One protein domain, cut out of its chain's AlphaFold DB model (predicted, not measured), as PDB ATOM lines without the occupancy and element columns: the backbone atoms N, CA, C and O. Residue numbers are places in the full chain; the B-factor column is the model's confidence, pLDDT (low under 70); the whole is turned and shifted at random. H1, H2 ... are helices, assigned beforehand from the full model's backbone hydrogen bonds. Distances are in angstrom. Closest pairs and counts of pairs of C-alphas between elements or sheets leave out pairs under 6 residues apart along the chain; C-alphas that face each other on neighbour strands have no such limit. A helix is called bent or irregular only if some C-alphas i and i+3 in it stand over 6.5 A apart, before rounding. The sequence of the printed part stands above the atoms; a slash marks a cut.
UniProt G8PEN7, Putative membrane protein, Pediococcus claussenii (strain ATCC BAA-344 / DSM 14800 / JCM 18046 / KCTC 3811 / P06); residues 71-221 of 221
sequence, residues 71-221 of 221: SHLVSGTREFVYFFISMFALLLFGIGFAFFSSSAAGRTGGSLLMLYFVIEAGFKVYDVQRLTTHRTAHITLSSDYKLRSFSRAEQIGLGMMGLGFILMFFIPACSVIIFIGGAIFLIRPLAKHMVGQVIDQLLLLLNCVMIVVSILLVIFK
ATOM      1  N   SER A  71       2.440  26.829  -7.590       53.53
ATOM      2  CA  SER A  71       1.869  26.632  -8.933       53.53
ATOM      3  C   SER A  71       2.329  25.338  -9.606       53.53
ATOM      4  O   SER A  71       1.522  24.713 -10.292       53.53
ATOM      5  N   HIS A  72       3.576  24.931  -9.363       54.25
ATOM      6  CA  HIS A  72       4.188  23.683  -9.822       54.25
ATOM      7  C   HIS A  72       3.833  22.471  -8.939       54.25
ATOM      8  O   HIS A  72       4.057  21.334  -9.338       54.25
ATOM      9  N   LEU A  73       3.273  22.708  -7.747       51.09
ATOM     10  CA  LEU A  73       2.890  21.687  -6.764       51.09
ATOM     11  C   LEU A  73       1.402  21.329  -6.840       51.09
ATOM     12  O   LEU A  73       0.997  20.223  -6.475       51.09
ATOM     13  N   VAL A  74       0.591  22.265  -7.336       55.25
ATOM     14  CA  VAL A  74      -0.791  22.024  -7.732       55.25
ATOM     15  C   VAL A  74      -0.785  21.360  -9.103       55.25
ATOM     16  O   VAL A  74      -0.238  21.915 -10.057       55.25
ATOM     17  N   SER A  75      -1.429  20.194  -9.173       56.75
ATOM     18  CA  SER A  75      -1.785  19.476 -10.399       56.75
ATOM     19  C   SER A  75      -2.085  20.418 -11.567       56.75
ATOM     20  O   SER A  75      -2.773  21.436 -11.418       56.75
ATOM     21  N   GLY A  76      -1.506  20.114 -12.731       56.09
ATOM     22  CA  GLY A  76      -1.733  20.888 -13.941       56.09
ATOM     23  C   GLY A  76      -3.221  20.953 -14.278       56.09
ATOM     24  O   GLY A  76      -4.016  20.100 -13.886       56.09
ATOM     25  N   THR A  77      -3.615  21.963 -15.059       58.69
ATOM     26  CA  THR A  77      -5.008  22.110 -15.514       58.69
ATOM     27  C   THR A  77      -5.516  20.830 -16.190       58.69
ATOM     28  O   THR A  77      -6.702  20.539 -16.142       58.69
ATOM     29  N   ARG A  78      -4.618  20.040 -16.791       61.66
ATOM     30  CA  ARG A  78      -4.928  18.797 -17.500       61.66
ATOM     31  C   ARG A  78      -5.246  17.629 -16.561       61.66
ATOM     32  O   ARG A  78      -6.287  17.005 -16.723       61.66
ATOM     33  N   GLU A  79      -4.372  17.317 -15.609       63.16
ATOM     34  CA  GLU A  79      -4.554  16.208 -14.663       63.16
ATOM     35  C   GLU A  79      -5.771  16.443 -13.771       63.16
ATOM     36  O   GLU A  79      -6.562  15.528 -13.546       63.16
ATOM     37  N   PHE A  80      -5.977  17.695 -13.367       63.44
ATOM     38  CA  PHE A  80      -7.165  18.104 -12.634       63.44
ATOM     39  C   PHE A  80      -8.454  17.884 -13.445       63.44
ATOM     40  O   PHE A  80      -9.435  17.363 -12.922       63.44
ATOM     41  N   VAL A  81      -8.448  18.223 -14.742       63.28
ATOM     42  CA  VAL A  81      -9.584  17.971 -15.647       63.28
ATOM     43  C   VAL A  81      -9.832  16.472 -15.843       63.28
ATOM     44  O   VAL A  81     -10.987  16.061 -15.900       63.28
ATOM     45  N   TYR A  82      -8.794  15.635 -15.905       64.69
ATOM     46  CA  TYR A  82      -8.987  14.185 -16.028       64.69
ATOM     47  C   TYR A  82      -9.555  13.546 -14.762       64.69
ATOM     48  O   TYR A  82     -10.518  12.791 -14.873       64.69
ATOM     49  N   PHE A  83      -9.023  13.879 -13.583       69.31
ATOM     50  CA  PHE A  83      -9.594  13.446 -12.300       69.31
ATOM     51  C   PHE A  83     -11.063  13.870 -12.173       69.31
ATOM     52  O   PHE A  83     -11.931  13.148 -11.691       69.31
ATOM     53  N   PHE A  84     -11.370  15.059 -12.668       67.38
ATOM     54  CA  PHE A  84     -12.721  15.566 -12.674       67.38
ATOM     55  C   PHE A  84     -13.666  14.780 -13.602       67.38
ATOM     56  O   PHE A  84     -14.775  14.416 -13.204       67.38
ATOM     57  N   ILE A  85     -13.226  14.481 -14.827       67.06
ATOM     58  CA  ILE A  85     -13.984  13.643 -15.767       67.06
ATOM     59  C   ILE A  85     -14.195  12.239 -15.183       67.06
ATOM     60  O   ILE A  85     -15.275  11.671 -15.344       67.06
ATOM     61  N   SER A  86     -13.207  11.684 -14.472       74.12
ATOM     62  CA  SER A  86     -13.356  10.370 -13.844       74.12
ATOM     63  C   SER A  86     -14.345  10.388 -12.685       74.12
ATOM     64  O   SER A  86     -15.199   9.511 -12.629       74.12
ATOM     65  N   MET A  87     -14.321  11.420 -11.840       72.56
ATOM     66  CA  MET A  87     -15.320  11.626 -10.784       72.56
ATOM     67  C   MET A  87     -16.737  11.781 -11.349       72.56
ATOM     68  O   MET A  87     -17.693  11.243 -10.787       72.56
ATOM     69  N   PHE A  88     -16.883  12.464 -12.491       73.31
ATOM     70  CA  PHE A  88     -18.159  12.549 -13.203       73.31
ATOM     71  C   PHE A  88     -18.646  11.172 -13.659       73.31
ATOM     72  O   PHE A  88     -19.788  10.801 -13.387       73.31
ATOM     73  N   ALA A  89     -17.779  10.415 -14.330       70.50
ATOM     74  CA  ALA A  89     -18.109   9.072 -14.783       70.50
ATOM     75  C   ALA A  89     -18.502   8.182 -13.595       70.50
ATOM     76  O   ALA A  89     -19.510   7.485 -13.662       70.50
ATOM     77  N   LEU A  90     -17.775   8.268 -12.480       77.38
ATOM     78  CA  LEU A  90     -18.030   7.468 -11.288       77.38
ATOM     79  C   LEU A  90     -19.410   7.766 -10.680       77.38
ATOM     80  O   LEU A  90     -20.166   6.838 -10.390       77.38
ATOM     81  N   LEU A  91     -19.786   9.044 -10.586       74.38
ATOM     82  CA  LEU A  91     -21.117   9.457 -10.135       74.38
ATOM     83  C   LEU A  91     -22.222   9.023 -11.111       74.38
ATOM     84  O   LEU A  91     -23.265   8.531 -10.680       74.38
ATOM     85  N   LEU A  92     -21.998   9.182 -12.418       70.94
ATOM     86  CA  LEU A  92     -22.961   8.815 -13.456       70.94
ATOM     87  C   LEU A  92     -23.233   7.306 -13.475       70.94
ATOM     88  O   LEU A  92     -24.391   6.894 -13.443       70.94
ATOM     89  N   PHE A  93     -22.180   6.485 -13.485       77.38
ATOM     90  CA  PHE A  93     -22.307   5.030 -13.391       77.38
ATOM     91  C   PHE A  93     -22.888   4.609 -12.040       77.38
ATOM     92  O   PHE A  93     -23.701   3.688 -11.994       77.38
ATOM     93  N   GLY A  94     -22.549   5.313 -10.957       76.94
ATOM     94  CA  GLY A  94     -23.116   5.071  -9.633       76.94
ATOM     95  C   GLY A  94     -24.630   5.220  -9.608       76.94
ATOM     96  O   GLY A  94     -25.338   4.281  -9.252       76.94
ATOM     97  N   ILE A  95     -25.144   6.358 -10.074       71.69
ATOM     98  CA  ILE A  95     -26.589   6.599 -10.140       71.69
ATOM     99  C   ILE A  95     -27.250   5.683 -11.180       71.69
ATOM    100  O   ILE A  95     -28.292   5.086 -10.907       71.69
ATOM    101  N   GLY A  96     -26.631   5.527 -12.353       71.31
ATOM    102  CA  GLY A  96     -27.116   4.645 -13.412       71.31
ATOM    103  C   GLY A  96     -27.359   3.226 -12.910       71.31
ATOM    104  O   GLY A  96     -28.460   2.697 -13.039       71.31
ATOM    105  N   PHE A  97     -26.365   2.626 -12.261       79.00
ATOM    106  CA  PHE A  97     -26.491   1.265 -11.759       79.00
ATOM    107  C   PHE A  97     -27.354   1.173 -10.495       79.00
ATOM    108  O   PHE A  97     -28.147   0.242 -10.383       79.00
ATOM    109  N   ALA A  98     -27.280   2.139  -9.573       78.44
ATOM    110  CA  ALA A  98     -28.043   2.096  -8.321       78.44
ATOM    111  C   ALA A  98     -29.559   2.156  -8.553       78.44
ATOM    112  O   ALA A  98     -30.313   1.437  -7.897       78.44
ATOM    113  N   PHE A  99     -30.003   2.996  -9.492       73.38
ATOM    114  CA  PHE A  99     -31.425   3.281  -9.698       73.38
ATOM    115  C   PHE A  99     -32.027   2.591 -10.925       73.38
ATOM    116  O   PHE A  99     -33.232   2.349 -10.934       73.38
ATOM    117  N   PHE A 100     -31.222   2.255 -11.941       74.12
ATOM    118  CA  PHE A 100     -31.729   1.709 -13.208       74.12
ATOM    119  C   PHE A 100     -31.243   0.292 -13.525       74.12
ATOM    120  O   PHE A 100     -31.715  -0.296 -14.496       74.12
ATOM    121  N   SER A 101     -30.347  -0.293 -12.723       76.88
ATOM    122  CA  SER A 101     -29.990  -1.704 -12.899       76.88
ATOM    123  C   SER A 101     -31.142  -2.619 -12.485       76.88
ATOM    124  O   SER A 101     -31.685  -2.506 -11.383       76.88
ATOM    125  N   SER A 102     -31.461  -3.587 -13.343       77.56
ATOM    126  CA  SER A 102     -32.390  -4.677 -13.039       77.56
ATOM    127  C   SER A 102     -31.758  -5.757 -12.149       77.56
ATOM    128  O   SER A 102     -32.479  -6.422 -11.403       77.56
ATOM    129  N   SER A 103     -30.425  -5.908 -12.162       82.00
ATOM    130  CA  SER A 103     -29.714  -6.883 -11.326       82.00
ATOM    131  C   SER A 103     -29.385  -6.319  -9.939       82.00
ATOM    132  O   SER A 103     -29.035  -5.142  -9.777       82.00
ATOM    133  N   ALA A 104     -29.495  -7.166  -8.908       80.25
ATOM    134  CA  ALA A 104     -29.121  -6.809  -7.537       80.25
ATOM    135  C   ALA A 104     -27.630  -6.448  -7.434       80.25
ATOM    136  O   ALA A 104     -27.285  -5.491  -6.746       80.25
ATOM    137  N   ALA A 105     -26.771  -7.151  -8.182       75.94
ATOM    138  CA  ALA A 105     -25.342  -6.869  -8.264       75.94
ATOM    139  C   ALA A 105     -25.065  -5.463  -8.814       75.94
ATOM    140  O   ALA A 105     -24.280  -4.728  -8.220       75.94
ATOM    141  N   GLY A 106     -25.761  -5.054  -9.882       75.19
ATOM    142  CA  GLY A 106     -25.641  -3.703 -10.422       75.19
ATOM    143  C   GLY A 106     -26.120  -2.631  -9.445       75.19
ATOM    144  O   GLY A 106     -25.421  -1.643  -9.240       75.19
ATOM    145  N   ARG A 107     -27.238  -2.851  -8.738       78.75
ATOM    146  CA  ARG A 107     -27.704  -1.901  -7.710       78.75
ATOM    147  C   ARG A 107     -26.695  -1.731  -6.574       78.75
ATOM    148  O   ARG A 107     -26.399  -0.605  -6.182       78.75
ATOM    149  N   THR A 108     -26.111  -2.829  -6.092       78.69
ATOM    150  CA  THR A 108     -25.031  -2.787  -5.094       78.69
ATOM    151  C   THR A 108     -23.789  -2.078  -5.638       78.69
ATOM    152  O   THR A 108     -23.255  -1.203  -4.961       78.69
ATOM    153  N   GLY A 109     -23.351  -2.394  -6.861       76.69
ATOM    154  CA  GLY A 109     -22.215  -1.735  -7.509       76.69
ATOM    155  C   GLY A 109     -22.424  -0.228  -7.678       76.69
ATOM    156  O   GLY A 109     -21.521   0.555  -7.398       76.69
ATOM    157  N   GLY A 110     -23.638   0.194  -8.039       77.06
ATOM    158  CA  GLY A 110     -24.010   1.602  -8.143       77.06
ATOM    159  C   GLY A 110     -23.928   2.356  -6.815       77.06
ATOM    160  O   GLY A 110     -23.287   3.403  -6.736       77.06
ATOM    161  N   SER A 111     -24.504   1.796  -5.748       76.31
ATOM    162  CA  SER A 111     -24.421   2.385  -4.403       76.31
ATOM    163  C   SER A 111     -22.978   2.492  -3.905       76.31
ATOM    164  O   SER A 111     -22.605   3.485  -3.282       76.31
ATOM    165  N   LEU A 112     -22.144   1.495  -4.215       77.62
ATOM    166  CA  LEU A 112     -20.724   1.511  -3.879       77.62
ATOM    167  C   LEU A 112     -19.963   2.595  -4.652       77.62
ATOM    168  O   LEU A 112     -19.201   3.337  -4.042       77.62
ATOM    169  N   LEU A 113     -20.220   2.760  -5.953       78.50
ATOM    170  CA  LEU A 113     -19.657   3.867  -6.736       78.50
ATOM    171  C   LEU A 113     -20.032   5.234  -6.143       78.50
ATOM    172  O   LEU A 113     -19.169   6.095  -5.994       78.50
ATOM    173  N   MET A 114     -21.287   5.435  -5.730       72.00
ATOM    174  CA  MET A 114     -21.684   6.686  -5.069       72.00
ATOM    175  C   MET A 114     -20.917   6.920  -3.756       72.00
ATOM    176  O   MET A 114     -20.508   8.048  -3.481       72.00
ATOM    177  N   LEU A 115     -20.668   5.870  -2.968       75.31
ATOM    178  CA  LEU A 115     -19.846   5.960  -1.758       75.31
ATOM    179  C   LEU A 115     -18.385   6.322  -2.081       75.31
ATOM    180  O   LEU A 115     -17.816   7.199  -1.431       75.31
ATOM    181  N   TYR A 116     -17.788   5.692  -3.096       78.56
ATOM    182  CA  TYR A 116     -16.412   5.980  -3.514       78.56
ATOM    183  C   TYR A 116     -16.254   7.421  -3.992       78.56
ATOM    184  O   TYR A 116     -15.296   8.079  -3.598       78.56
ATOM    185  N   PHE A 117     -17.232   7.948  -4.733       77.00
ATOM    186  CA  PHE A 117     -17.267   9.358  -5.121       77.00
ATOM    187  C   PHE A 117     -17.180  10.293  -3.903       77.00
ATOM    188  O   PHE A 117     -16.382  11.229  -3.898       77.00
ATOM    189  N   VAL A 118     -17.950  10.040  -2.839       71.62
ATOM    190  CA  VAL A 118     -17.911  10.877  -1.624       71.62
ATOM    191  C   VAL A 118     -16.537  10.819  -0.953       71.62
ATOM    192  O   VAL A 118     -15.999  11.851  -0.547       71.62
ATOM    193  N   ILE A 119     -15.946   9.626  -0.857       72.62
ATOM    194  CA  ILE A 119     -14.637   9.440  -0.224       72.62
ATOM    195  C   ILE A 119     -13.528  10.113  -1.045       72.62
ATOM    196  O   ILE A 119     -12.682  10.807  -0.481       72.62
ATOM    197  N   GLU A 120     -13.543   9.970  -2.370       73.94
ATOM    198  CA  GLU A 120     -12.572  10.618  -3.257       73.94
ATOM    199  C   GLU A 120     -12.689  12.144  -3.249       73.94
ATOM    200  O   GLU A 120     -11.673  12.845  -3.218       73.94
ATOM    201  N   ALA A 121     -13.911  12.678  -3.184       68.00
ATOM    202  CA  ALA A 121     -14.120  14.103  -2.962       68.00
ATOM    203  C   ALA A 121     -13.482  14.551  -1.633       68.00
ATOM    204  O   ALA A 121     -12.800  15.576  -1.594       68.00
ATOM    205  N   GLY A 122     -13.625  13.751  -0.570       66.56
ATOM    206  CA  GLY A 122     -12.968  13.972   0.721       66.56
ATOM    207  C   GLY A 122     -11.439  13.990   0.628       66.56
ATOM    208  O   GLY A 122     -10.809  14.923   1.131       66.56
ATOM    209  N   PHE A 123     -10.832  13.027  -0.076       71.88
ATOM    210  CA  PHE A 123      -9.387  13.027  -0.335       71.88
ATOM    211  C   PHE A 123      -8.937  14.285  -1.074       71.88
ATOM    212  O   PHE A 123      -7.890  14.847  -0.743       71.88
ATOM    213  N   LYS A 124      -9.731  14.768  -2.037       71.75
ATOM    214  CA  LYS A 124      -9.363  15.972  -2.781       71.75
ATOM    215  C   LYS A 124      -9.497  17.247  -1.952       71.75
ATOM    216  O   LYS A 124      -8.633  18.117  -2.044       71.75
ATOM    217  N   VAL A 125     -10.525  17.345  -1.107       68.12
ATOM    218  CA  VAL A 125     -10.651  18.433  -0.123       68.12
ATOM    219  C   VAL A 125      -9.454  18.431   0.829       68.12
ATOM    220  O   VAL A 125      -8.852  19.482   1.053       68.12
ATOM    221  N   TYR A 126      -9.053  17.255   1.325       69.88
ATOM    222  CA  TYR A 126      -7.870  17.113   2.169       69.88
ATOM    223  C   TYR A 126      -6.582  17.537   1.449       69.88
ATOM    224  O   TYR A 126      -5.784  18.266   2.029       69.88
ATOM    225  N   ASP A 127      -6.380  17.154   0.184       70.50
ATOM    226  CA  ASP A 127      -5.209  17.581  -0.595       70.50
ATOM    227  C   ASP A 127      -5.164  19.111  -0.765       70.50
ATOM    228  O   ASP A 127      -4.122  19.725  -0.540       70.50
ATOM    229  N   VAL A 128      -6.301  19.759  -1.048       68.06
ATOM    230  CA  VAL A 128      -6.393  21.231  -1.115       68.06
ATOM    231  C   VAL A 128      -6.060  21.879   0.233       68.06
ATOM    232  O   VAL A 128      -5.288  22.843   0.281       68.06
ATOM    233  N   GLN A 129      -6.598  21.349   1.334       67.00
ATOM    234  CA  GLN A 129      -6.287  21.832   2.680       67.00
ATOM    235  C   GLN A 129      -4.797  21.659   2.995       67.00
ATOM    236  O   GLN A 129      -4.150  22.612   3.424       67.00
ATOM    237  N   ARG A 130      -4.231  20.483   2.710       70.06
ATOM    238  CA  ARG A 130      -2.815  20.159   2.909       70.06
ATOM    239  C   ARG A 130      -1.926  21.146   2.154       70.06
ATOM    240  O   ARG A 130      -1.055  21.766   2.757       70.06
ATOM    241  N   LEU A 131      -2.180  21.357   0.860       66.38
ATOM    242  CA  LEU A 131      -1.456  22.332   0.032       66.38
ATOM    243  C   LEU A 131      -1.547  23.755   0.611       66.38
ATOM    244  O   LEU A 131      -0.561  24.493   0.602       66.38
ATOM    245  N   THR A 132      -2.706  24.124   1.160       64.69
ATOM    246  CA  THR A 132      -2.910  25.414   1.836       64.69
ATOM    247  C   THR A 132      -2.068  25.519   3.111       64.69
ATOM    248  O   THR A 132      -1.410  26.536   3.320       64.69
ATOM    249  N   THR A 133      -2.007  24.460   3.923       68.19
ATOM    250  CA  THR A 133      -1.185  24.409   5.142       68.19
ATOM    251  C   THR A 133       0.312  24.486   4.836       68.19
ATOM    252  O   THR A 133       1.020  25.261   5.478       68.19
ATOM    253  N   HIS A 134       0.804  23.757   3.828       64.38
ATOM    254  CA  HIS A 134       2.212  23.835   3.408       64.38
ATOM    255  C   HIS A 134       2.604  25.232   2.941       64.38
ATOM    256  O   HIS A 134       3.709  25.685   3.241       64.38
ATOM    257  N   ARG A 135       1.683  25.938   2.272       63.03
ATOM    258  CA  ARG A 135       1.869  27.341   1.900       63.03
ATOM    259  C   ARG A 135       2.004  28.233   3.133       63.03
ATOM    260  O   ARG A 135       2.942  29.015   3.195       63.03
ATOM    261  N   THR A 136       1.094  28.125   4.104       64.00
ATOM    262  CA  THR A 136       1.139  28.953   5.326       64.00
ATOM    263  C   THR A 136       2.328  28.634   6.230       64.00
ATOM    264  O   THR A 136       2.791  29.510   6.949       64.00
ATOM    265  N   ALA A 137       2.824  27.397   6.193       66.50
ATOM    266  CA  ALA A 137       3.924  26.931   7.033       66.50
ATOM    267  C   ALA A 137       5.299  26.973   6.336       66.50
ATOM    268  O   ALA A 137       6.293  26.601   6.951       66.50
ATOM    269  N   HIS A 138       5.370  27.395   5.066       65.62
ATOM    270  CA  HIS A 138       6.593  27.409   4.248       65.62
ATOM    271  C   HIS A 138       7.332  26.054   4.180       65.62
ATOM    272  O   HIS A 138       8.556  26.002   4.073       65.62
ATOM    273  N   ILE A 139       6.593  24.941   4.224       63.78
ATOM    274  CA  ILE A 139       7.156  23.582   4.187       63.78
ATOM    275  C   ILE A 139       7.255  23.117   2.730       63.78
ATOM    276  O   ILE A 139       6.250  23.083   2.019       63.78
ATOM    277  N   THR A 140       8.446  22.703   2.295       59.97
ATOM    278  CA  THR A 140       8.680  22.165   0.949       59.97
ATOM    279  C   THR A 140       8.040  20.784   0.768       59.97
ATOM    280  O   THR A 140       8.196  19.886   1.596       59.97
ATOM    281  N   LEU A 141       7.297  20.613  -0.329       62.22
ATOM    282  CA  LEU A 141       6.713  19.328  -0.727       62.22
ATOM    283  C   LEU A 141       7.753  18.492  -1.481       62.22
ATOM    284  O   LEU A 141       8.538  19.022  -2.265       62.22
ATOM    285  N   SER A 142       7.740  17.179  -1.268       61.28
ATOM    286  CA  SER A 142       8.683  16.262  -1.909       61.28
ATOM    287  C   SER A 142       8.206  15.889  -3.316       61.28
ATOM    288  O   SER A 142       7.103  15.363  -3.484       61.28
ATOM    289  N   SER A 143       9.047  16.100  -4.331       59.12
ATOM    290  CA  SER A 143       8.836  15.600  -5.701       59.12
ATOM    291  C   SER A 143       9.346  14.169  -5.909       59.12
ATOM    292  O   SER A 143       8.958  13.513  -6.876       59.12
ATOM    293  N   ASP A 144      10.153  13.641  -4.983       55.53
ATOM    294  CA  ASP A 144      10.788  12.326  -5.098       55.53
ATOM    295  C   ASP A 144       9.833  11.168  -4.739       55.53
ATOM    296  O   ASP A 144       9.977  10.500  -3.709       55.53
ATOM    297  N   TYR A 145       8.865  10.867  -5.618       57.53
ATOM    298  CA  TYR A 145       8.242   9.535  -5.630       57.53
ATOM    299  C   TYR A 145       8.997   8.609  -6.567       57.53
ATOM    300  O   TYR A 145       8.779   8.580  -7.779       57.53
ATOM    301  N   LYS A 146       9.867   7.776  -6.003       58.09
ATOM    302  CA  LYS A 146      10.427   6.651  -6.750       58.09
ATOM    303  C   LYS A 146       9.420   5.499  -6.741       58.09
ATOM    304  O   LYS A 146       9.431   4.681  -5.825       58.09
ATOM    305  N   LEU A 147       8.619   5.389  -7.807       57.06
ATOM    306  CA  LEU A 147       7.743   4.230  -8.092       57.06
ATOM    307  C   LEU A 147       8.502   2.887  -8.157       57.06
ATOM    308  O   LEU A 147       7.889   1.827  -8.144       57.06
ATOM    309  N   ARG A 148       9.842   2.912  -8.206       53.66
ATOM    310  CA  ARG A 148      10.702   1.721  -8.289       53.66
ATOM    311  C   ARG A 148      10.680   0.817  -7.051       53.66
ATOM    312  O   ARG A 148      11.098  -0.327  -7.172       53.66
ATOM    313  N   SER A 149      10.230   1.286  -5.884       65.38
ATOM    314  CA  SER A 149      10.137   0.436  -4.686       65.38
ATOM    315  C   SER A 149       8.867   0.720  -3.884       65.38
ATOM    316  O   SER A 149       8.821   1.655  -3.066       65.38
ATOM    317  N   PHE A 150       7.843  -0.109  -4.095       68.94
ATOM    318  CA  PHE A 150       6.650  -0.112  -3.255       68.94
ATOM    319  C   PHE A 150       7.023  -0.445  -1.809       68.94
ATOM    320  O   PHE A 150       7.775  -1.378  -1.532       68.94
ATOM    321  N   SER A 151       6.508   0.349  -0.878       76.31
ATOM    322  CA  SER A 151       6.549   0.060   0.552       76.31
ATOM    323  C   SER A 151       5.708  -1.167   0.885       76.31
ATOM    324  O   SER A 151       4.836  -1.559   0.112       76.31
ATOM    325  N   ARG A 152       5.895  -1.724   2.088       80.00
ATOM    326  CA  ARG A 152       5.027  -2.796   2.598       80.00
ATOM    327  C   ARG A 152       3.545  -2.407   2.553       80.00
ATOM    328  O   ARG A 152       2.728  -3.238   2.188       80.00
ATOM    329  N   ALA A 153       3.202  -1.151   2.853       78.31
ATOM    330  CA  ALA A 153       1.821  -0.666   2.780       78.31
ATOM    331  C   ALA A 153       1.271  -0.685   1.344       78.31
ATOM    332  O   ALA A 153       0.170  -1.165   1.119       78.31
ATOM    333  N   GLU A 154       2.053  -0.238   0.360       80.81
ATOM    334  CA  GLU A 154       1.651  -0.273  -1.056       80.81
ATOM    335  C   GLU A 154       1.550  -1.702  -1.599       80.81
ATOM    336  O   GLU A 154       0.646  -1.998  -2.373       80.81
ATOM    337  N   GLN A 155       2.439  -2.601  -1.170       83.94
ATOM    338  CA  GLN A 155       2.372  -4.024  -1.517       83.94
ATOM    339  C   GLN A 155       1.116  -4.684  -0.934       83.94
ATOM    340  O   GLN A 155       0.439  -5.430  -1.638       83.94
ATOM    341  N   ILE A 156       0.775  -4.374   0.322       85.62
ATOM    342  CA  ILE A 156      -0.473  -4.820   0.955       85.62
ATOM    343  C   ILE A 156      -1.677  -4.246   0.202       85.62
ATOM    344  O   ILE A 156      -2.587  -4.995  -0.133       85.62
ATOM    345  N   GLY A 157      -1.657  -2.949  -0.125       83.50
ATOM    346  CA  GLY A 157      -2.709  -2.293  -0.901       83.50
ATOM    347  C   GLY A 157      -2.935  -2.957  -2.261       83.50
ATOM    348  O   GLY A 157      -4.061  -3.336  -2.576       83.50
ATOM    349  N   LEU A 158      -1.867  -3.203  -3.026       83.38
ATOM    350  CA  LEU A 158      -1.928  -3.922  -4.307       83.38
ATOM    351  C   LEU A 158      -2.431  -5.362  -4.151       83.38
ATOM    352  O   LEU A 158      -3.255  -5.814  -4.946       83.38
ATOM    353  N   GLY A 159      -1.977  -6.076  -3.116       84.19
ATOM    354  CA  GLY A 159      -2.455  -7.424  -2.806       84.19
ATOM    355  C   GLY A 159      -3.953  -7.449  -2.495       84.19
ATOM    356  O   GLY A 159      -4.677  -8.298  -3.009       84.19
ATOM    357  N   MET A 160      -4.440  -6.474  -1.722       87.25
ATOM    358  CA  MET A 160      -5.866  -6.304  -1.433       87.25
ATOM    359  C   MET A 160      -6.666  -5.936  -2.684       87.25
ATOM    360  O   MET A 160      -7.756  -6.470  -2.873       87.25
ATOM    361  N   MET A 161      -6.123  -5.099  -3.573       83.56
ATOM    362  CA  MET A 161      -6.755  -4.803  -4.863       83.56
ATOM    363  C   MET A 161      -6.924  -6.063  -5.715       83.56
ATOM    364  O   MET A 161      -8.021  -6.321  -6.206       83.56
ATOM    365  N   GLY A 162      -5.874  -6.880  -5.839       83.75
ATOM    366  CA  GLY A 162      -5.940  -8.148  -6.570       83.75
ATOM    367  C   GLY A 162      -6.917  -9.146  -5.946       83.75
ATOM    368  O   GLY A 162      -7.744  -9.729  -6.644       83.75
ATOM    369  N   LEU A 163      -6.879  -9.304  -4.621       87.06
ATOM    370  CA  LEU A 163      -7.777 -10.201  -3.892       87.06
ATOM    371  C   LEU A 163      -9.241  -9.752  -3.995       87.06
ATOM    372  O   LEU A 163     -10.117 -10.569  -4.269       87.06
ATOM    373  N   GLY A 164      -9.509  -8.455  -3.843       83.56
ATOM    374  CA  GLY A 164     -10.839  -7.883  -4.029       83.56
ATOM    375  C   GLY A 164     -11.378  -8.104  -5.442       83.56
ATOM    376  O   GLY A 164     -12.544  -8.463  -5.595       83.56
ATOM    377  N   PHE A 165     -10.521  -7.973  -6.461       82.06
ATOM    378  CA  PHE A 165     -10.885  -8.220  -7.858       82.06
ATOM    379  C   PHE A 165     -11.290  -9.673  -8.107       82.06
ATOM    380  O   PHE A 165     -12.242  -9.925  -8.833       82.06
ATOM    381  N   ILE A 166     -10.623 -10.641  -7.477       84.69
ATOM    382  CA  ILE A 166     -11.002 -12.056  -7.590       84.69
ATOM    383  C   ILE A 166     -12.312 -12.321  -6.837       84.69
ATOM    384  O   ILE A 166     -13.230 -12.944  -7.370       84.69
ATOM    385  N   LEU A 167     -12.426 -11.827  -5.601       84.62
ATOM    386  CA  LEU A 167     -13.579 -12.097  -4.740       84.62
ATOM    387  C   LEU A 167     -14.877 -11.462  -5.249       84.62
ATOM    388  O   LEU A 167     -15.950 -12.027  -5.029       84.62
ATOM    389  N   MET A 168     -14.804 -10.330  -5.958       79.44
ATOM    390  CA  MET A 168     -15.999  -9.648  -6.468       79.44
ATOM    391  C   MET A 168     -16.801 -10.504  -7.465       79.44
ATOM    392  O   MET A 168     -18.022 -10.369  -7.532       79.44
ATOM    393  N   PHE A 169     -16.146 -11.421  -8.191       76.62
ATOM    394  CA  PHE A 169     -16.819 -12.364  -9.095       76.62
ATOM    395  C   PHE A 169     -17.700 -13.368  -8.348       76.62
ATOM    396  O   PHE A 169     -18.643 -13.917  -8.915       76.62
ATOM    397  N   PHE A 170     -17.448 -13.595  -7.062       81.56
ATOM    398  CA  PHE A 170     -18.281 -14.444  -6.219       81.56
ATOM    399  C   PHE A 170     -19.297 -13.591  -5.456       81.56
ATOM    400  O   PHE A 170     -20.499 -13.853  -5.540       81.56
ATOM    401  N   ILE A 171     -18.826 -12.523  -4.806       81.56
ATOM    402  CA  ILE A 171     -19.610 -11.638  -3.940       81.56
ATOM    403  C   ILE A 171     -19.372 -10.176  -4.371       81.56
ATOM    404  O   ILE A 171     -18.331  -9.618  -4.032       81.56
ATOM    405  N   PRO A 172     -20.323  -9.501  -5.051       71.62
ATOM    406  CA  PRO A 172     -20.134  -8.139  -5.580       71.62
ATOM    407  C   PRO A 172     -19.685  -7.093  -4.545       71.62
ATOM    408  O   PRO A 172     -18.926  -6.173  -4.864       71.62
ATOM    409  N   ALA A 173     -20.098  -7.254  -3.283       75.75
ATOM    410  CA  ALA A 173     -19.687  -6.391  -2.174       75.75
ATOM    411  C   ALA A 173     -18.169  -6.435  -1.897       75.75
ATOM    412  O   ALA A 173     -17.617  -5.482  -1.354       75.75
ATOM    413  N   CYS A 174     -17.462  -7.486  -2.326       82.31
ATOM    414  CA  CYS A 174     -16.006  -7.576  -2.208       82.31
ATOM    415  C   CYS A 174     -15.253  -6.583  -3.108       82.31
ATOM    416  O   CYS A 174     -14.057  -6.389  -2.904       82.31
ATOM    417  N   SER A 175     -15.932  -5.876  -4.023       76.62
ATOM    418  CA  SER A 175     -15.356  -4.708  -4.711       76.62
ATOM    419  C   SER A 175     -14.897  -3.608  -3.736       76.62
ATOM    420  O   SER A 175     -13.960  -2.874  -4.043       76.62
ATOM    421  N   VAL A 176     -15.455  -3.551  -2.518       80.06
ATOM    422  CA  VAL A 176     -14.983  -2.671  -1.429       80.06
ATOM    423  C   VAL A 176     -13.531  -2.955  -1.048       80.06
ATOM    424  O   VAL A 176     -12.786  -2.034  -0.727       80.06
ATOM    425  N   ILE A 177     -13.089  -4.212  -1.124       83.94
ATOM    426  CA  ILE A 177     -11.708  -4.594  -0.803       83.94
ATOM    427  C   ILE A 177     -10.736  -3.953  -1.804       83.94
ATOM    428  O   ILE A 177      -9.645  -3.533  -1.418       83.94
ATOM    429  N   ILE A 178     -11.160  -3.802  -3.064       81.12
ATOM    430  CA  ILE A 178     -10.385  -3.115  -4.105       81.12
ATOM    431  C   ILE A 178     -10.208  -1.645  -3.742       81.12
ATOM    432  O   ILE A 178      -9.095  -1.124  -3.778       81.12
ATOM    433  N   PHE A 179     -11.292  -0.998  -3.320       79.38
ATOM    434  CA  PHE A 179     -11.254   0.393  -2.895       79.38
ATOM    435  C   PHE A 179     -10.376   0.601  -1.653       79.38
ATOM    436  O   PHE A 179      -9.536   1.500  -1.635       79.38
ATOM    437  N   ILE A 180     -10.502  -0.263  -0.639       82.88
ATOM    438  CA  ILE A 180      -9.661  -0.221   0.568       82.88
ATOM    439  C   ILE A 180      -8.185  -0.419   0.203       82.88
ATOM    440  O   ILE A 180      -7.331   0.319   0.693       82.88
ATOM    441  N   GLY A 181      -7.872  -1.367  -0.685       82.06
ATOM    442  CA  GLY A 181      -6.511  -1.580  -1.175       82.06
ATOM    443  C   GLY A 181      -5.934  -0.341  -1.870       82.06
ATOM    444  O   GLY A 181      -4.801   0.053  -1.586       82.06
ATOM    445  N   GLY A 182      -6.740   0.331  -2.698       80.94
ATOM    446  CA  GLY A 182      -6.381   1.602  -3.332       80.94
ATOM    447  C   GLY A 182      -6.175   2.747  -2.334       80.94
ATOM    448  O   GLY A 182      -5.197   3.487  -2.430       80.94
ATOM    449  N   ALA A 183      -7.031   2.861  -1.317       78.62
ATOM    450  CA  ALA A 183      -6.884   3.858  -0.257       78.62
ATOM    451  C   ALA A 183      -5.614   3.627   0.582       78.62
ATOM    452  O   ALA A 183      -4.892   4.577   0.883       78.62
ATOM    453  N   ILE A 184      -5.291   2.369   0.904       80.88
ATOM    454  CA  ILE A 184      -4.050   2.001   1.607       80.88
ATOM    455  C   ILE A 184      -2.823   2.363   0.765       80.88
ATOM    456  O   ILE A 184      -1.834   2.875   1.294       80.88
ATOM    457  N   PHE A 185      -2.899   2.162  -0.551       80.06
ATOM    458  CA  PHE A 185      -1.842   2.553  -1.478       80.06
ATOM    459  C   PHE A 185      -1.588   4.074  -1.464       80.06
ATOM    460  O   PHE A 185      -0.440   4.514  -1.545       80.06
ATOM    461  N   LEU A 186      -2.636   4.884  -1.267       74.56
ATOM    462  CA  LEU A 186      -2.559   6.348  -1.185       74.56
ATOM    463  C   LEU A 186      -1.985   6.888   0.141       74.56
ATOM    464  O   LEU A 186      -1.543   8.039   0.178       74.56
ATOM    465  N   ILE A 187      -1.897   6.079   1.207       75.12
ATOM    466  CA  ILE A 187      -1.394   6.522   2.525       75.12
ATOM    467  C   ILE A 187       0.039   7.057   2.435       75.12
ATOM    468  O   ILE A 187       0.349   8.113   2.985       75.12
ATOM    469  N   ARG A 188       0.938   6.351   1.736       71.81
ATOM    470  CA  ARG A 188       2.349   6.756   1.633       71.81
ATOM    471  C   ARG A 188       2.532   8.045   0.813       71.81
ATOM    472  O   ARG A 188       3.259   8.915   1.297       71.81
ATOM    473  N   PRO A 189       1.901   8.215  -0.368       68.00
ATOM    474  CA  PRO A 189       1.890   9.496  -1.074       68.00
ATOM    475  C   PRO A 189       1.381  10.661  -0.215       68.00
ATOM    476  O   PRO A 189       1.962  11.748  -0.236       68.00
ATOM    477  N   LEU A 190       0.333  10.434   0.582       69.19
ATOM    478  CA  LEU A 190      -0.242  11.461   1.449       69.19
ATOM    479  C   LEU A 190       0.700  11.829   2.605       69.19
ATOM    480  O   LEU A 190       0.990  13.011   2.792       69.19
ATOM    481  N   ALA A 191       1.250  10.831   3.306       67.38
ATOM    482  CA  ALA A 191       2.144  11.010   4.453       67.38
ATOM    483  C   ALA A 191       3.520  11.592   4.088       67.38
ATOM    484  O   ALA A 191       4.156  12.252   4.907       67.38
ATOM    485  N   LYS A 192       4.002  11.359   2.860       66.38
ATOM    486  CA  LYS A 192       5.285  11.898   2.377       66.38
ATOM    487  C   LYS A 192       5.195  13.310   1.799       66.38
ATOM    488  O   LYS A 192       6.181  13.781   1.241       66.38
ATOM    489  N   HIS A 193       4.046  13.977   1.923       58.41
ATOM    490  CA  HIS A 193       3.845  15.328   1.395       58.41
ATOM    491  C   HIS A 193       4.200  15.417  -0.099       58.41
ATOM    492  O   HIS A 193       4.930  16.300  -0.548       58.41
ATOM    493  N   MET A 194       3.716  14.433  -0.862       65.81
ATOM    494  CA  MET A 194       3.955  14.348  -2.297       65.81
ATOM    495  C   MET A 194       3.255  15.461  -3.072       65.81
ATOM    496  O   MET A 194       2.154  15.878  -2.706       65.81
ATOM    497  N   VAL A 195       3.856  15.860  -4.194       65.56
ATOM    498  CA  VAL A 195       3.251  16.757  -5.192       65.56
ATOM    499  C   VAL A 195       1.852  16.271  -5.592       65.56
ATOM    500  O   VAL A 195       1.656  15.087  -5.882       65.56
ATOM    501  N   GLY A 196       0.884  17.192  -5.650       63.09
ATOM    502  CA  GLY A 196      -0.530  16.876  -5.890       63.09
ATOM    503  C   GLY A 196      -0.801  16.174  -7.228       63.09
ATOM    504  O   GLY A 196      -1.752  15.410  -7.336       63.09
ATOM    505  N   GLN A 197       0.069  16.348  -8.229       68.50
ATOM    506  CA  GLN A 197      -0.034  15.662  -9.525       68.50
ATOM    507  C   GLN A 197       0.007  14.128  -9.395       68.50
ATOM    508  O   GLN A 197      -0.745  13.437 -10.077       68.50
ATOM    509  N   VAL A 198       0.855  13.589  -8.511       70.19
ATOM    510  CA  VAL A 198       0.969  12.133  -8.300       70.19
ATOM    511  C   VAL A 198      -0.294  11.594  -7.634       70.19
ATOM    512  O   VAL A 198      -0.789  10.532  -8.003       70.19
ATOM    513  N   ILE A 199      -0.845  12.346  -6.680       71.69
ATOM    514  CA  ILE A 199      -2.083  11.985  -5.982       71.69
ATOM    515  C   ILE A 199      -3.253  11.967  -6.969       71.69
ATOM    516  O   ILE A 199      -4.005  10.999  -6.995       71.69
ATOM    517  N   ASP A 200      -3.350  12.971  -7.842       69.62
ATOM    518  CA  ASP A 200      -4.415  13.054  -8.847       69.62
ATOM    519  C   ASP A 200      -4.348  11.927  -9.879       69.62
ATOM    520  O   ASP A 200      -5.379  11.373 -10.250       69.62
ATOM    521  N   GLN A 201      -3.149  11.532 -10.317       74.25
ATOM    522  CA  GLN A 201      -2.979  10.391 -11.223       74.25
ATOM    523  C   GLN A 201      -3.366   9.061 -10.566       74.25
ATOM    524  O   GLN A 201      -3.975   8.210 -11.214       74.25
ATOM    525  N   LEU A 202      -3.041   8.878  -9.284       76.44
ATOM    526  CA  LEU A 202      -3.407   7.671  -8.542       76.44
ATOM    527  C   LEU A 202      -4.912   7.607  -8.258       76.44
ATOM    528  O   LEU A 202      -5.508   6.543  -8.408       76.44
ATOM    529  N   LEU A 203      -5.537   8.732  -7.909       77.56
ATOM    530  CA  LEU A 203      -6.990   8.824  -7.754       77.56
ATOM    531  C   LEU A 203      -7.712   8.598  -9.089       77.56
ATOM    532  O   LEU A 203      -8.692   7.866  -9.148       77.56
ATOM    533  N   LEU A 204      -7.207   9.156 -10.193       78.31
ATOM    534  CA  LEU A 204      -7.724   8.875 -11.535       78.31
ATOM    535  C   LEU A 204      -7.664   7.373 -11.862       78.31
ATOM    536  O   LEU A 204      -8.640   6.808 -12.355       78.31
ATOM    537  N   LEU A 205      -6.538   6.718 -11.563       79.75
ATOM    538  CA  LEU A 205      -6.389   5.278 -11.759       79.75
ATOM    539  C   LEU A 205      -7.402   4.492 -10.916       79.75
ATOM    540  O   LEU A 205      -8.040   3.578 -11.436       79.75
ATOM    541  N   LEU A 206      -7.577   4.866  -9.645       81.12
ATOM    542  CA  LEU A 206      -8.547   4.240  -8.748       81.12
ATOM    543  C   LEU A 206      -9.974   4.375  -9.294       81.12
ATOM    544  O   LEU A 206     -10.667   3.365  -9.418       81.12
ATOM    545  N   ASN A 207     -10.370   5.576  -9.728       76.62
ATOM    546  CA  ASN A 207     -11.665   5.812 -10.365       76.62
ATOM    547  C   ASN A 207     -11.891   4.881 -11.562       76.62
ATOM    548  O   ASN A 207     -12.932   4.232 -11.666       76.62
ATOM    549  N   CYS A 208     -10.914   4.805 -12.473       78.75
ATOM    550  CA  CYS A 208     -11.003   3.953 -13.656       78.75
ATOM    551  C   CYS A 208     -11.177   2.478 -13.280       78.75
ATOM    552  O   CYS A 208     -12.022   1.802 -13.866       78.75
ATOM    553  N   VAL A 209     -10.425   1.991 -12.287       81.12
ATOM    554  CA  VAL A 209     -10.555   0.615 -11.788       81.12
ATOM    555  C   VAL A 209     -11.961   0.372 -11.246       81.12
ATOM    556  O   VAL A 209     -12.589  -0.611 -11.634       81.12
ATOM    557  N   MET A 210     -12.492   1.273 -10.414       80.00
ATOM    558  CA  MET A 210     -13.823   1.100  -9.826       80.00
ATOM    559  C   MET A 210     -14.933   1.131 -10.879       80.00
ATOM    560  O   MET A 210     -15.858   0.323 -10.811       80.00
ATOM    561  N   ILE A 211     -14.832   2.003 -11.886       78.12
ATOM    562  CA  ILE A 211     -15.793   2.053 -12.996       78.12
ATOM    563  C   ILE A 211     -15.772   0.742 -13.789       78.12
ATOM    564  O   ILE A 211     -16.827   0.150 -14.012       78.12
ATOM    565  N   VAL A 212     -14.585   0.261 -14.179       80.50
ATOM    566  CA  VAL A 212     -14.445  -0.997 -14.929       80.50
ATOM    567  C   VAL A 212     -14.985  -2.172 -14.121       80.50
ATOM    568  O   VAL A 212     -15.772  -2.954 -14.645       80.50
ATOM    569  N   VAL A 213     -14.630  -2.271 -12.838       80.50
ATOM    570  CA  VAL A 213     -15.139  -3.304 -11.925       80.50
ATOM    571  C   VAL A 213     -16.665  -3.293 -11.878       80.50
ATOM    572  O   VAL A 213     -17.293  -4.338 -12.030       80.50
ATOM    573  N   SER A 214     -17.274  -2.122 -11.713       76.00
ATOM    574  CA  SER A 214     -18.729  -2.007 -11.633       76.00
ATOM    575  C   SER A 214     -19.424  -2.351 -12.951       76.00
ATOM    576  O   SER A 214     -20.473  -2.987 -12.925       76.00
ATOM    577  N   ILE A 215     -18.834  -2.009 -14.102       79.06
ATOM    578  CA  ILE A 215     -19.336  -2.442 -15.417       79.06
ATOM    579  C   ILE A 215     -19.258  -3.969 -15.547       79.06
ATOM    580  O   ILE A 215     -20.233  -4.596 -15.957       79.06
ATOM    581  N   LEU A 216     -18.132  -4.581 -15.165       79.56
ATOM    582  CA  LEU A 216     -17.967  -6.038 -15.189       79.56
ATOM    583  C   LEU A 216     -19.002  -6.730 -14.292       79.56
ATOM    584  O   LEU A 216     -19.598  -7.723 -14.701       79.56
ATOM    585  N   LEU A 217     -19.268  -6.183 -13.103       76.00
ATOM    586  CA  LEU A 217     -20.304  -6.702 -12.211       76.00
ATOM    587  C   LEU A 217     -21.697  -6.649 -12.845       76.00
ATOM    588  O   LEU A 217     -22.456  -7.587 -12.670       76.00
ATOM    589  N   VAL A 218     -22.032  -5.598 -13.595       75.81
ATOM    590  CA  VAL A 218     -23.338  -5.488 -14.271       75.81
ATOM    591  C   VAL A 218     -23.462  -6.450 -15.455       75.81
ATOM    592  O   VAL A 218     -24.547  -6.959 -15.714       75.81
ATOM    593  N   ILE A 219     -22.375  -6.691 -16.192       79.00
ATOM    594  CA  ILE A 219     -22.397  -7.549 -17.388       79.00
ATOM    595  C   ILE A 219     -22.443  -9.037 -17.019       79.00
ATOM    596  O   ILE A 219     -23.126  -9.811 -17.685       79.00
ATOM    597  N   PHE A 220     -21.697  -9.450 -15.991       76.75
ATOM    598  CA  PHE A 220     -21.484 -10.867 -15.677       76.75
ATOM    599  C   PHE A 220     -22.353 -11.409 -14.524       76.75
ATOM    600  O   PHE A 220     -22.284 -12.610 -14.252       76.75
ATOM    601  N   LYS A 221     -23.143 -10.571 -13.834       64.25
ATOM    602  CA  LYS A 221     -24.004 -10.954 -12.695       64.25
ATOM    603  C   LYS A 221     -25.393 -10.316 -12.756       64.25
ATOM    604  O   LYS A 221     -26.351 -11.053 -12.447       64.25
TER     605      LYS A 221
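This is residues 71 to 221 of the 221 residues of the protein "Putative membrane protein" of Pediococcus claussenii (strain ATCC BAA-344 / DSM 14800 / JCM 18046 / KCTC 3811 / P06) (UniProt G8PEN7). Picture an elongated bundle of four helices, H1, H2, H4 and H5, lying nearly lengthwise together, with a fifth helix, H3, packed on the outside of the bundle along H4. H2 is the longest helix, and a long link of residues 138 to 151 leads from its end to H3. The printed part has 151 residues with five named helices, H1 to H5 in chain order, and no named strand; the class is all helix. The whole is compact, with a radius of gyration of the C-alphas of 16.3 A, and spans 53 by 30 by 20 A.

Begin with H2, residues 104 to 137. With its residues 106 to 117 alone it touches H1, residues 77 to 100; the closest C-alphas are those of Gly 94 and Gly 110, 3.9 A apart, and this hairpin runs opposite ways at a shallow tilt of 28 degrees. H2 also touches H5, residues 196 to 220, opposite ways at a shallow tilt of 3 degrees, closest at the C-alphas of Gly 106 and Val 218, 4.8 A apart. H4, residues 172 to 191, touches H2 with residues 172 to 179 alone, the same way at a shallow tilt of 8 degrees; the closest C-alphas, of Ala 105 and Pro 172, are 6.0 A apart. H4 is irregular, but only just: C-alphas 185 and 188 are 6.7 A apart. H4 and H5 are a hairpin, closest at the C-alphas of Gly 182 and Leu 206, 6.4 A apart. H1 touches H5 the same way at a shallow tilt of 25 degrees, closest at the C-alphas of Phe 83 and Leu 204, 5.0 A apart. Outward from H4 look for H3, residues 152 to 168: the two are a hairpin, closest at the C-alphas of Gly 157 and Gly 181, 3.9 A apart. H3 is apart from H1 and H2. Each O i to N i+4 pair is within hydrogen-bond range in H1, H2, H3 and H5; in H4 11 of 16 are.

Find C-alpha 104 at (-29.121, -6.809, -7.537); from there H2 runs 49.4 A to C-alpha 137 at (3.924, 26.931, 7.033). H5 measures 36.1 A, H1 33.7 A, H4 31.0 A and H3 23.9 A. H5 ends at C-alpha 220, (-21.484, -10.867, -15.677).

The two C-alphas farthest apart, of Ser 102 and His 138, are 53.4 A apart. The printed part has no cut; the link from H2 to H3 is long and the other three are tight. The mean pLDDT of the printed part is 72.8, and 52 residues are under 70, among them residues 71 to 85, 131 to 150 and 189 to 197.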